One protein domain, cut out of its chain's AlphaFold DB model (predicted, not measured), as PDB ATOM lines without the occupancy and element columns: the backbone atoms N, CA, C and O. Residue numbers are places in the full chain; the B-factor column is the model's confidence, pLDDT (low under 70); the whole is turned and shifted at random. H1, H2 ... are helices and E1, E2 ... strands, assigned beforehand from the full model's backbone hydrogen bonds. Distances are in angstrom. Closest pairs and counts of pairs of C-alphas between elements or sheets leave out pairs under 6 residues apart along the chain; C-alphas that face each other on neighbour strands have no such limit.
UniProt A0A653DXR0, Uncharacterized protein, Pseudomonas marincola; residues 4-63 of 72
ATOM      1  N   LYS A   4     197.898 188.264 197.887       91.69
ATOM      2  CA  LYS A   4     197.587 186.861 197.624       91.69
ATOM      3  C   LYS A   4     197.040 186.647 196.213       91.69
ATOM      4  O   LYS A   4     197.552 185.791 195.502       91.69
ATOM      5  N   ASP A   5     196.086 187.468 195.769       91.62
ATOM      6  CA  ASP A   5     195.521 187.376 194.412       91.62
ATOM      7  C   ASP A   5     196.607 187.544 193.336       91.62
ATOM      8  O   ASP A   5     196.651 186.798 192.357       91.62
ATOM      9  N   LYS A   6     197.515 188.512 193.529       91.75
ATOM     10  CA  LYS A   6     198.622 188.782 192.598       91.75
ATOM     11  C   LYS A   6     199.623 187.628 192.556       91.75
ATOM     12  O   LYS A   6     200.033 187.218 191.473       91.75
ATOM     13  N   MET A   7     199.984 187.092 193.722       91.19
ATOM     14  CA  MET A   7     200.846 185.914 193.822       91.19
ATOM     15  C   MET A   7     200.186 184.705 193.160       91.19
ATOM     16  O   MET A   7     200.830 184.017 192.372       91.19
ATOM     17  N   GLN A   8     198.891 184.477 193.406       90.69
ATOM     18  CA  GLN A   8     198.165 183.346 192.837       90.69
ATOM     19  C   GLN A   8     198.076 183.399 191.312       90.69
ATOM     20  O   GLN A   8     198.224 182.370 190.652       90.69
ATOM     21  N   ALA A   9     197.904 184.596 190.747       89.75
ATOM     22  CA  ALA A   9     197.871 184.796 189.302       89.75
ATOM     23  C   ALA A   9     199.186 184.396 188.605       89.75
ATOM     24  O   ALA A   9     199.160 184.013 187.438       89.75
ATOM     25  N   GLN A  10     200.326 184.473 189.300       89.31
ATOM     26  CA  GLN A  10     201.644 184.189 188.721       89.31
ATOM     27  C   GLN A  10     202.243 182.852 189.163       89.31
ATOM     28  O   GLN A  10     203.021 182.257 188.422       89.31
ATOM     29  N   CYS A  11     201.940 182.387 190.373       88.12
ATOM     30  CA  CYS A  11     202.589 181.228 190.991       88.12
ATOM     31  C   CYS A  11     201.655 180.031 191.206       88.12
ATOM     32  O   CYS A  11     202.129 178.979 191.639       88.12
ATOM     33  N   GLY A  12     200.363 180.166 190.895       86.62
ATOM     34  CA  GLY A  12     199.348 179.158 191.187       86.62
ATOM     35  C   GLY A  12     198.819 179.257 192.617       86.62
ATOM     36  O   GLY A  12     198.976 180.271 193.286       86.62
ATOM     37  N   LEU A  13     198.138 178.215 193.092       87.31
ATOM     38  CA  LEU A  13     197.504 178.233 194.412       87.31
ATOM     39  C   LEU A  13     198.535 178.458 195.527       87.31
ATOM     40  O   LEU A  13     199.494 177.704 195.652       87.31
ATOM     41  N   ILE A  14     198.298 179.479 196.351       87.06
ATOM     42  CA  ILE A  14     199.092 179.776 197.543       87.06
ATOM     43  C   ILE A  14     198.307 179.303 198.764       87.06
ATOM     44  O   ILE A  14     197.145 179.678 198.946       87.06
ATOM     45  N   ASN A  15     198.947 178.494 199.605       84.00
ATOM     46  CA  ASN A  15     198.364 178.036 200.860       84.00
ATOM     47  C   ASN A  15     198.495 179.128 201.933       84.00
ATOM     48  O   ASN A  15     199.600 179.585 202.218       84.00
ATOM     49  N   GLY A  16     197.375 179.507 202.552       86.56
ATOM     50  CA  GLY A  16     197.337 180.509 203.624       86.56
ATOM     51  C   GLY A  16     197.338 181.966 203.146       86.56
ATOM     52  O   GLY A  16     197.278 182.251 201.948       86.56
ATOM     53  N   GLU A  17     197.356 182.889 204.108       92.06
ATOM     54  CA  GLU A  17     197.469 184.332 203.863       92.06
ATOM     55  C   GLU A  17     198.936 184.782 203.962       92.06
ATOM     56  O   GLU A  17     199.615 184.386 204.914       92.06
ATOM     57  N   PRO A  18     199.443 185.605 203.020       92.69
ATOM     58  CA  PRO A  18     200.793 186.147 203.105       92.69
ATOM     59  C   PRO A  18     201.005 186.984 204.371       92.69
ATOM     60  O   PRO A  18     200.239 187.906 204.652       92.69
ATOM     61  N   LEU A  19     202.074 186.694 205.113       95.00
ATOM     62  CA  LEU A  19     202.407 187.408 206.344       95.00
ATOM     63  C   LEU A  19     203.209 188.671 206.040       95.00
ATOM     64  O   LEU A  19     204.253 188.616 205.398       95.00
ATOM     65  N   GLN A  20     202.720 189.806 206.534       94.62
ATOM     66  CA  GLN A  20     203.325 191.120 206.329       94.62
ATOM     67  C   GLN A  20     204.392 191.437 207.394       94.62
ATOM     68  O   GLN A  20     204.302 192.428 208.116       94.62
ATOM     69  N   ASP A  21     205.384 190.560 207.548       95.88
ATOM     70  CA  ASP A  21     206.385 190.627 208.623       95.88
ATOM     71  C   ASP A  21     207.812 190.938 208.141       95.88
ATOM     72  O   ASP A  21     208.742 190.991 208.949       95.88
ATOM     73  N   GLY A  22     207.999 191.151 206.835       94.75
ATOM     74  CA  GLY A  22     209.302 191.428 206.235       94.75
ATOM     75  C   GLY A  22     210.266 190.240 206.277       94.75
ATOM     76  O   GLY A  22     211.476 190.447 206.179       94.75
ATOM     77  N   LYS A  23     209.768 189.006 206.432       97.12
ATOM     78  CA  LYS A  23     210.580 187.782 206.410       97.12
ATOM     79  C   LYS A  23     210.342 186.971 205.143       97.12
ATOM     80  O   LYS A  23     209.333 187.115 204.457       97.12
ATOM     81  N   ILE A  24     211.305 186.103 204.839       95.75
ATOM     82  CA  ILE A  24     211.175 185.146 203.744       95.75
ATOM     83  C   ILE A  24     210.269 184.009 204.202       95.75
ATOM     84  O   ILE A  24     210.589 183.302 205.157       95.75
ATOM     85  N   HIS A  25     209.189 183.791 203.462       95.00
ATOM     86  CA  HIS A  25     208.285 182.662 203.649       95.00
ATOM     87  C   HIS A  25     208.309 181.773 202.414       95.00
ATOM     88  O   HIS A  25     208.382 182.262 201.284       95.00
ATOM     89  N   ARG A  26     208.264 180.459 202.630       93.38
ATOM     90  CA  ARG A  26     208.236 179.447 201.569       93.38
ATOM     91  C   ARG A  26     206.799 179.013 201.308       93.38
ATOM     92  O   ARG A  26     205.972 179.044 202.215       93.38
ATOM     93  N   PHE A  27     206.511 178.616 200.075       91.69
ATOM     94  CA  PHE A  27     205.208 178.073 199.707       91.69
ATOM     95  C   PHE A  27     205.332 177.031 198.594       91.69
ATOM     96  O   PHE A  27     206.287 177.049 197.809       91.69
ATOM     97  N   HIS A  28     204.325 176.165 198.514       90.56
ATOM     98  CA  HIS A  28     204.178 175.178 197.455       90.56
ATOM     99  C   HIS A  28     203.766 175.864 196.151       90.56
ATOM    100  O   HIS A  28     202.659 176.389 196.035       90.56
ATOM    101  N   ALA A  29     204.672 175.904 195.183       85.75
ATOM    102  CA  ALA A  29     204.451 176.552 193.903       85.75
ATOM    103  C   ALA A  29     203.810 175.610 192.878       85.75
ATOM    104  O   ALA A  29     203.875 174.385 192.986       85.75
ATOM    105  N   TYR A  30     203.240 176.186 191.820       81.75
ATOM    106  CA  TYR A  30     202.764 175.409 190.682       81.75
ATOM    107  C   TYR A  30     203.858 174.482 190.117       81.75
ATOM    108  O   TYR A  30     204.936 174.929 189.722       81.75
ATOM    109  N   GLY A  31     203.553 173.183 190.055       81.12
ATOM    110  CA  GLY A  31     204.469 172.150 189.565       81.12
ATOM    111  C   GLY A  31     205.440 171.596 190.612       81.12
ATOM    112  O   GLY A  31     206.278 170.758 190.264       81.12
ATOM    113  N   ASP A  32     205.340 172.019 191.875       86.25
ATOM    114  CA  ASP A  32     206.099 171.397 192.954       86.25
ATOM    115  C   ASP A  32     205.653 169.948 193.190       86.25
ATOM    116  O   ASP A  32     204.492 169.564 193.032       86.25
ATOM    117  N   ARG A  33     206.616 169.111 193.580       87.75
ATOM    118  CA  ARG A  33     206.330 167.751 194.046       87.75
ATOM    119  C   ARG A  33     205.747 167.811 195.460       87.75
ATOM    120  O   ARG A  33     206.091 168.731 196.205       87.75
ATOM    121  N   PRO A  34     204.945 166.820 195.883       87.94
ATOM    122  CA  PRO A  34     204.498 166.732 197.269       87.94
ATOM    123  C   PRO A  34     205.674 166.844 198.252       87.94
ATOM    124  O   PRO A  34     206.692 166.176 198.075       87.94
ATOM    125  N   GLY A  35     205.541 167.709 199.262       87.50
ATOM    126  CA  GLY A  35     206.578 167.956 200.273       87.50
ATOM    127  C   GLY A  35     207.706 168.906 199.850       87.50
ATOM    128  O   GLY A  35     208.639 169.109 200.622       87.50
ATOM    129  N   HIS A  36     207.642 169.493 198.653       87.06
ATOM    130  CA  HIS A  36     208.571 170.532 198.220       87.06
ATOM    131  C   HIS A  36     207.880 171.892 198.163       87.06
ATOM    132  O   HIS A  36     206.821 172.020 197.558       87.06
ATOM    133  N   ASP A  37     208.549 172.899 198.721       90.81
ATOM    134  CA  ASP A  37     208.156 174.304 198.625       90.81
ATOM    135  C   ASP A  37     209.274 175.059 197.913       90.81
ATOM    136  O   ASP A  37     210.262 175.448 198.542       90.81
ATOM    137  N   SER A  38     209.194 175.186 196.588       90.38
ATOM    138  CA  SER A  38     210.208 175.897 195.796       90.38
ATOM    139  C   SER A  38     209.956 177.402 195.729       90.38
ATOM    140  O   SER A  38     210.910 178.164 195.540       90.38
ATOM    141  N   GLY A  39     208.705 177.821 195.928       92.31
ATOM    142  CA  GLY A  39     208.300 179.218 195.960       92.31
ATOM    143  C   GLY A  39     208.785 179.941 197.213       92.31
ATOM    144  O   GLY A  39     208.913 179.350 198.288       92.31
ATOM    145  N   PHE A  40     209.050 181.239 197.080       94.25
ATOM    146  CA  PHE A  40     209.263 182.121 198.222       94.25
ATOM    147  C   PHE A  40     208.680 183.512 197.986       94.25
ATOM    148  O   PHE A  40     208.569 183.971 196.846       94.25
ATOM    149  N   TYR A  41     208.328 184.189 199.073       94.88
ATOM    150  CA  TYR A  41     207.933 185.591 199.050       94.88
ATOM    151  C   TYR A  41     208.521 186.363 200.227       94.88
ATOM    152  O   TYR A  41     208.917 185.785 201.241       94.88
ATOM    153  N   LEU A  42     208.552 187.680 200.060       96.06
ATOM    154  CA  LEU A  42     208.865 188.675 201.073       96.06
ATOM    155  C   LEU A  42     207.749 189.719 201.035       96.06
ATOM    156  O   LEU A  42     207.467 190.263 199.966       96.06
ATOM    157  N   TYR A  43     207.106 189.982 202.172       95.00
ATOM    158  CA  TYR A  43     206.039 190.978 202.278       95.00
ATOM    159  C   TYR A  43     206.304 191.902 203.467       95.00
ATOM    160  O   TYR A  43     206.261 191.486 204.622       95.00
ATOM    161  N   PHE A  44     206.648 193.154 203.177       93.44
ATOM    162  CA  PHE A  44     207.087 194.133 204.163       93.44
ATOM    163  C   PHE A  44     205.908 194.855 204.836       93.44
ATOM    164  O   PHE A  44     204.888 195.095 204.184       93.44
ATOM    165  N   PRO A  45     206.054 195.291 206.106       91.31
ATOM    166  CA  PRO A  45     205.059 196.102 206.824       91.31
ATOM    167  C   PRO A  45     204.599 197.384 206.107       91.31
ATOM    168  O   PRO A  45     203.506 197.873 206.370       91.31
ATOM    169  N   ASP A  46     205.387 197.908 205.166       88.88
ATOM    170  CA  ASP A  46     205.048 199.081 204.345       88.88
ATOM    171  C   ASP A  46     204.189 198.756 203.101       88.88
ATOM    172  O   ASP A  46     203.777 199.649 202.359       88.88
ATOM    173  N   GLY A  47     203.902 197.476 202.862       89.38
ATOM    174  CA  GLY A  47     203.091 197.008 201.745       89.38
ATOM    175  C   GLY A  47     203.897 196.588 200.513       89.38
ATOM    176  O   GLY A  47     203.301 196.085 199.555       89.38
ATOM    177  N   ALA A  48     205.220 196.773 200.506       92.50
ATOM    178  CA  ALA A  48     206.076 196.286 199.433       92.50
ATOM    179  C   ALA A  48     206.168 194.756 199.472       92.50
ATOM    180  O   ALA A  48     206.247 194.148 200.541       92.50
ATOM    181  N   ALA A  49     206.176 194.118 198.303       94.94
ATOM    182  CA  ALA A  49     206.287 192.668 198.219       94.94
ATOM    183  C   ALA A  49     207.084 192.225 196.996       94.94
ATOM    184  O   ALA A  49     207.012 192.845 195.935       94.94
ATOM    185  N   CYS A  50     207.791 191.108 197.121       95.00
ATOM    186  CA  CYS A  50     208.333 190.376 195.983       95.00
ATOM    187  C   CYS A  50     208.127 188.877 196.176       95.00
ATOM    188  O   CYS A  50     208.051 188.380 197.301       95.00
ATOM    189  N   TRP A  51     208.005 188.154 195.070       94.31
ATOM    190  CA  TRP A  51     207.825 186.711 195.092       94.31
ATOM    191  C   TRP A  51     208.422 186.066 193.852       94.31
ATOM    192  O   TRP A  51     208.561 186.690 192.795       94.31
ATOM    193  N   PHE A  52     208.775 184.795 194.003       92.38
ATOM    194  CA  PHE A  52     209.364 183.984 192.955       92.38
ATOM    195  C   PHE A  52     208.987 182.515 193.143       92.38
ATOM    196  O   PHE A  52     208.879 182.025 194.271       92.38
ATOM    197  N   SER A  53     208.847 181.790 192.038       88.62
ATOM    198  CA  SER A  53     208.726 180.340 192.010       88.62
ATOM    199  C   SER A  53     209.526 179.742 190.852       88.62
ATOM    200  O   SER A  53     209.954 180.442 189.937       88.62
ATOM    201  N   LYS A  54     209.747 178.423 190.896       80.81
ATOM    202  CA  LYS A  54     210.525 177.702 189.879       80.81
ATOM    203  C   LYS A  54     209.853 177.680 188.497       80.81
ATOM    204  O   LYS A  54     210.520 177.381 187.506       80.81
ATOM    205  N   HIS A  55     208.551 177.945 188.413       79.12
ATOM    206  CA  HIS A  55     207.829 177.904 187.148       79.12
ATOM    207  C   HIS A  55     208.142 179.137 186.279       79.12
ATOM    208  O   HIS A  55     208.396 180.234 186.783       79.12
ATOM    209  N   LEU A  56     208.172 178.959 184.952       71.69
ATOM    210  CA  LEU A  56     208.462 180.060 184.031       71.69
ATOM    211  C   LEU A  56     207.419 181.174 184.216       71.69
ATOM    212  O   LEU A  56     206.227 180.901 184.290       71.69
ATOM    213  N   HIS A  57     207.879 182.426 184.272       77.56
ATOM    214  CA  HIS A  57     207.050 183.623 184.490       77.56
ATOM    215  C   HIS A  57     206.394 183.739 185.882       77.56
ATOM    216  O   HIS A  57     205.553 184.613 186.094       77.56
ATOM    217  N   SER A  58     206.813 182.932 186.859       85.62
ATOM    218  CA  SER A  58     206.304 182.989 188.233       85.62
ATOM    219  C   SER A  58     207.130 183.906 189.133       85.62
ATOM    220  O   SER A  58     207.638 183.487 190.169       85.62
ATOM    221  N   ALA A  59     207.274 185.170 188.738       89.25
ATOM    222  CA  ALA A  59     207.956 186.184 189.534       89.25
ATOM    223  C   ALA A  59     207.230 187.527 189.454       89.25
ATOM    224  O   ALA A  59     206.725 187.908 188.394       89.25
ATOM    225  N   GLY A  60     207.227 188.265 190.560       90.75
ATOM    226  CA  GLY A  60     206.589 189.571 190.617       90.75
ATOM    227  C   GLY A  60     207.117 190.446 191.740       90.75
ATOM    228  O   GLY A  60     207.682 189.976 192.729       90.75
ATOM    229  N   PHE A  61     206.935 191.749 191.555       92.31
ATOM    230  CA  PHE A  61     207.229 192.770 192.547       92.31
ATOM    231  C   PHE A  61     206.058 193.749 192.635       92.31
ATOM    232  O   PHE A  61     205.420 194.091 191.639       92.31
ATOM    233  N   CYS A  62     205.765 194.199 193.847       87.94
ATOM    234  CA  CYS A  62     204.828 195.269 194.148       87.94
ATOM    235  C   CYS A  62     205.565 196.333 194.952       87.94
ATOM    236  O   CYS A  62     206.165 196.031 195.983       87.94
ATOM    237  N   HIS A  63     205.494 197.577 194.491       82.88
ATOM    238  CA  HIS A  63     205.993 198.710 195.256       82.88
ATOM    239  C   HIS A  63     204.966 199.089 196.330       82.88
ATOM    240  O   HIS A  63     203.768 199.152 196.041       82.88
TER     241      HIS A  63
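What this domain is: This is residues 4 to 63 of the 72 residues of an uncharacterized protein of Pseudomonas marincola (UniProt A0A653DXR0). One antiparallel sheet of four short strands forms a small slab, with the short helix H1 over one of its faces near E3 and E4, and no named helix on the other face. The link of residues 12 to 23 leads from H1 to the edge strand E1, and the loop of residues 28 to 38 reaches beyond one end of the strands. The printed part has 60 residues, with one named helix and four named strands in the order H1, E1, E2, E3, E4; the sheet's order is E1, E2, E3, E4. The class is mixed, helices and strands, though under half of the residues are in named elements. The whole is compact, with a radius of gyration of the C-alphas of 10.6 A, and elongated, spanning 33 by 21 by 15 A.

Where its parts are: E2, residues 39 to 43, is the longest strand at 13.5 A, and its C-alpha 39 is at (208.300, 179.218, 195.960). E1 is residues 24 to 27, 10.1 A. E3 is residues 49 to 52, 10.6 A. E4 is residues 59 to 62, 10.7 A, ending with C-alpha 62 at (204.828, 195.269, 194.148). H1 is residues 4 to 11, 10.0 A, beginning with C-alpha 4 at (197.587, 186.861, 197.624).

How they stand to each other: E1, E2, E3 and E4 form a meander, each strand the antiparallel neighbour of the one before, and each successive pair is a hairpin. Between inner strands E2 and E3, at 173 degrees, N 42 and O 50 are within hydrogen-bond range at 2.9 A. Between E1 and E2, at 139 degrees, N 41 and O 25 are 2.9 A apart. Between E3 and E4, at 178 degrees, N 62 and O 49 are 2.8 A apart. The edge strands E1 and E4 are apart. H1 is on the sheet at a height over the sheet of 8.7 A. It lies over E3, on which 5 of its 8 C-alphas fall when dropped onto the local plane, and only just not over E4, on which 2 fall. It runs along the strands, at 21 degrees to E3 on the local plane. The closest C-alphas of H1 and E4 are those of Gln 10 and Ala 59, 6.7 A apart. In H1, 3 of 4 O i to N i+4 pairs are within hydrogen-bond range.

The domain as a whole: The two C-alphas farthest apart are those of Pro 34 and Asp 46, 33.1 A. The printed part has no cut. The links H1 to E1 and E1 to E2 are long, with 12 and 11 residues; E2 to E3 is tight and E3 to E4 short. The mean pLDDT of the printed part is 89.7, and no printed residue is under 70.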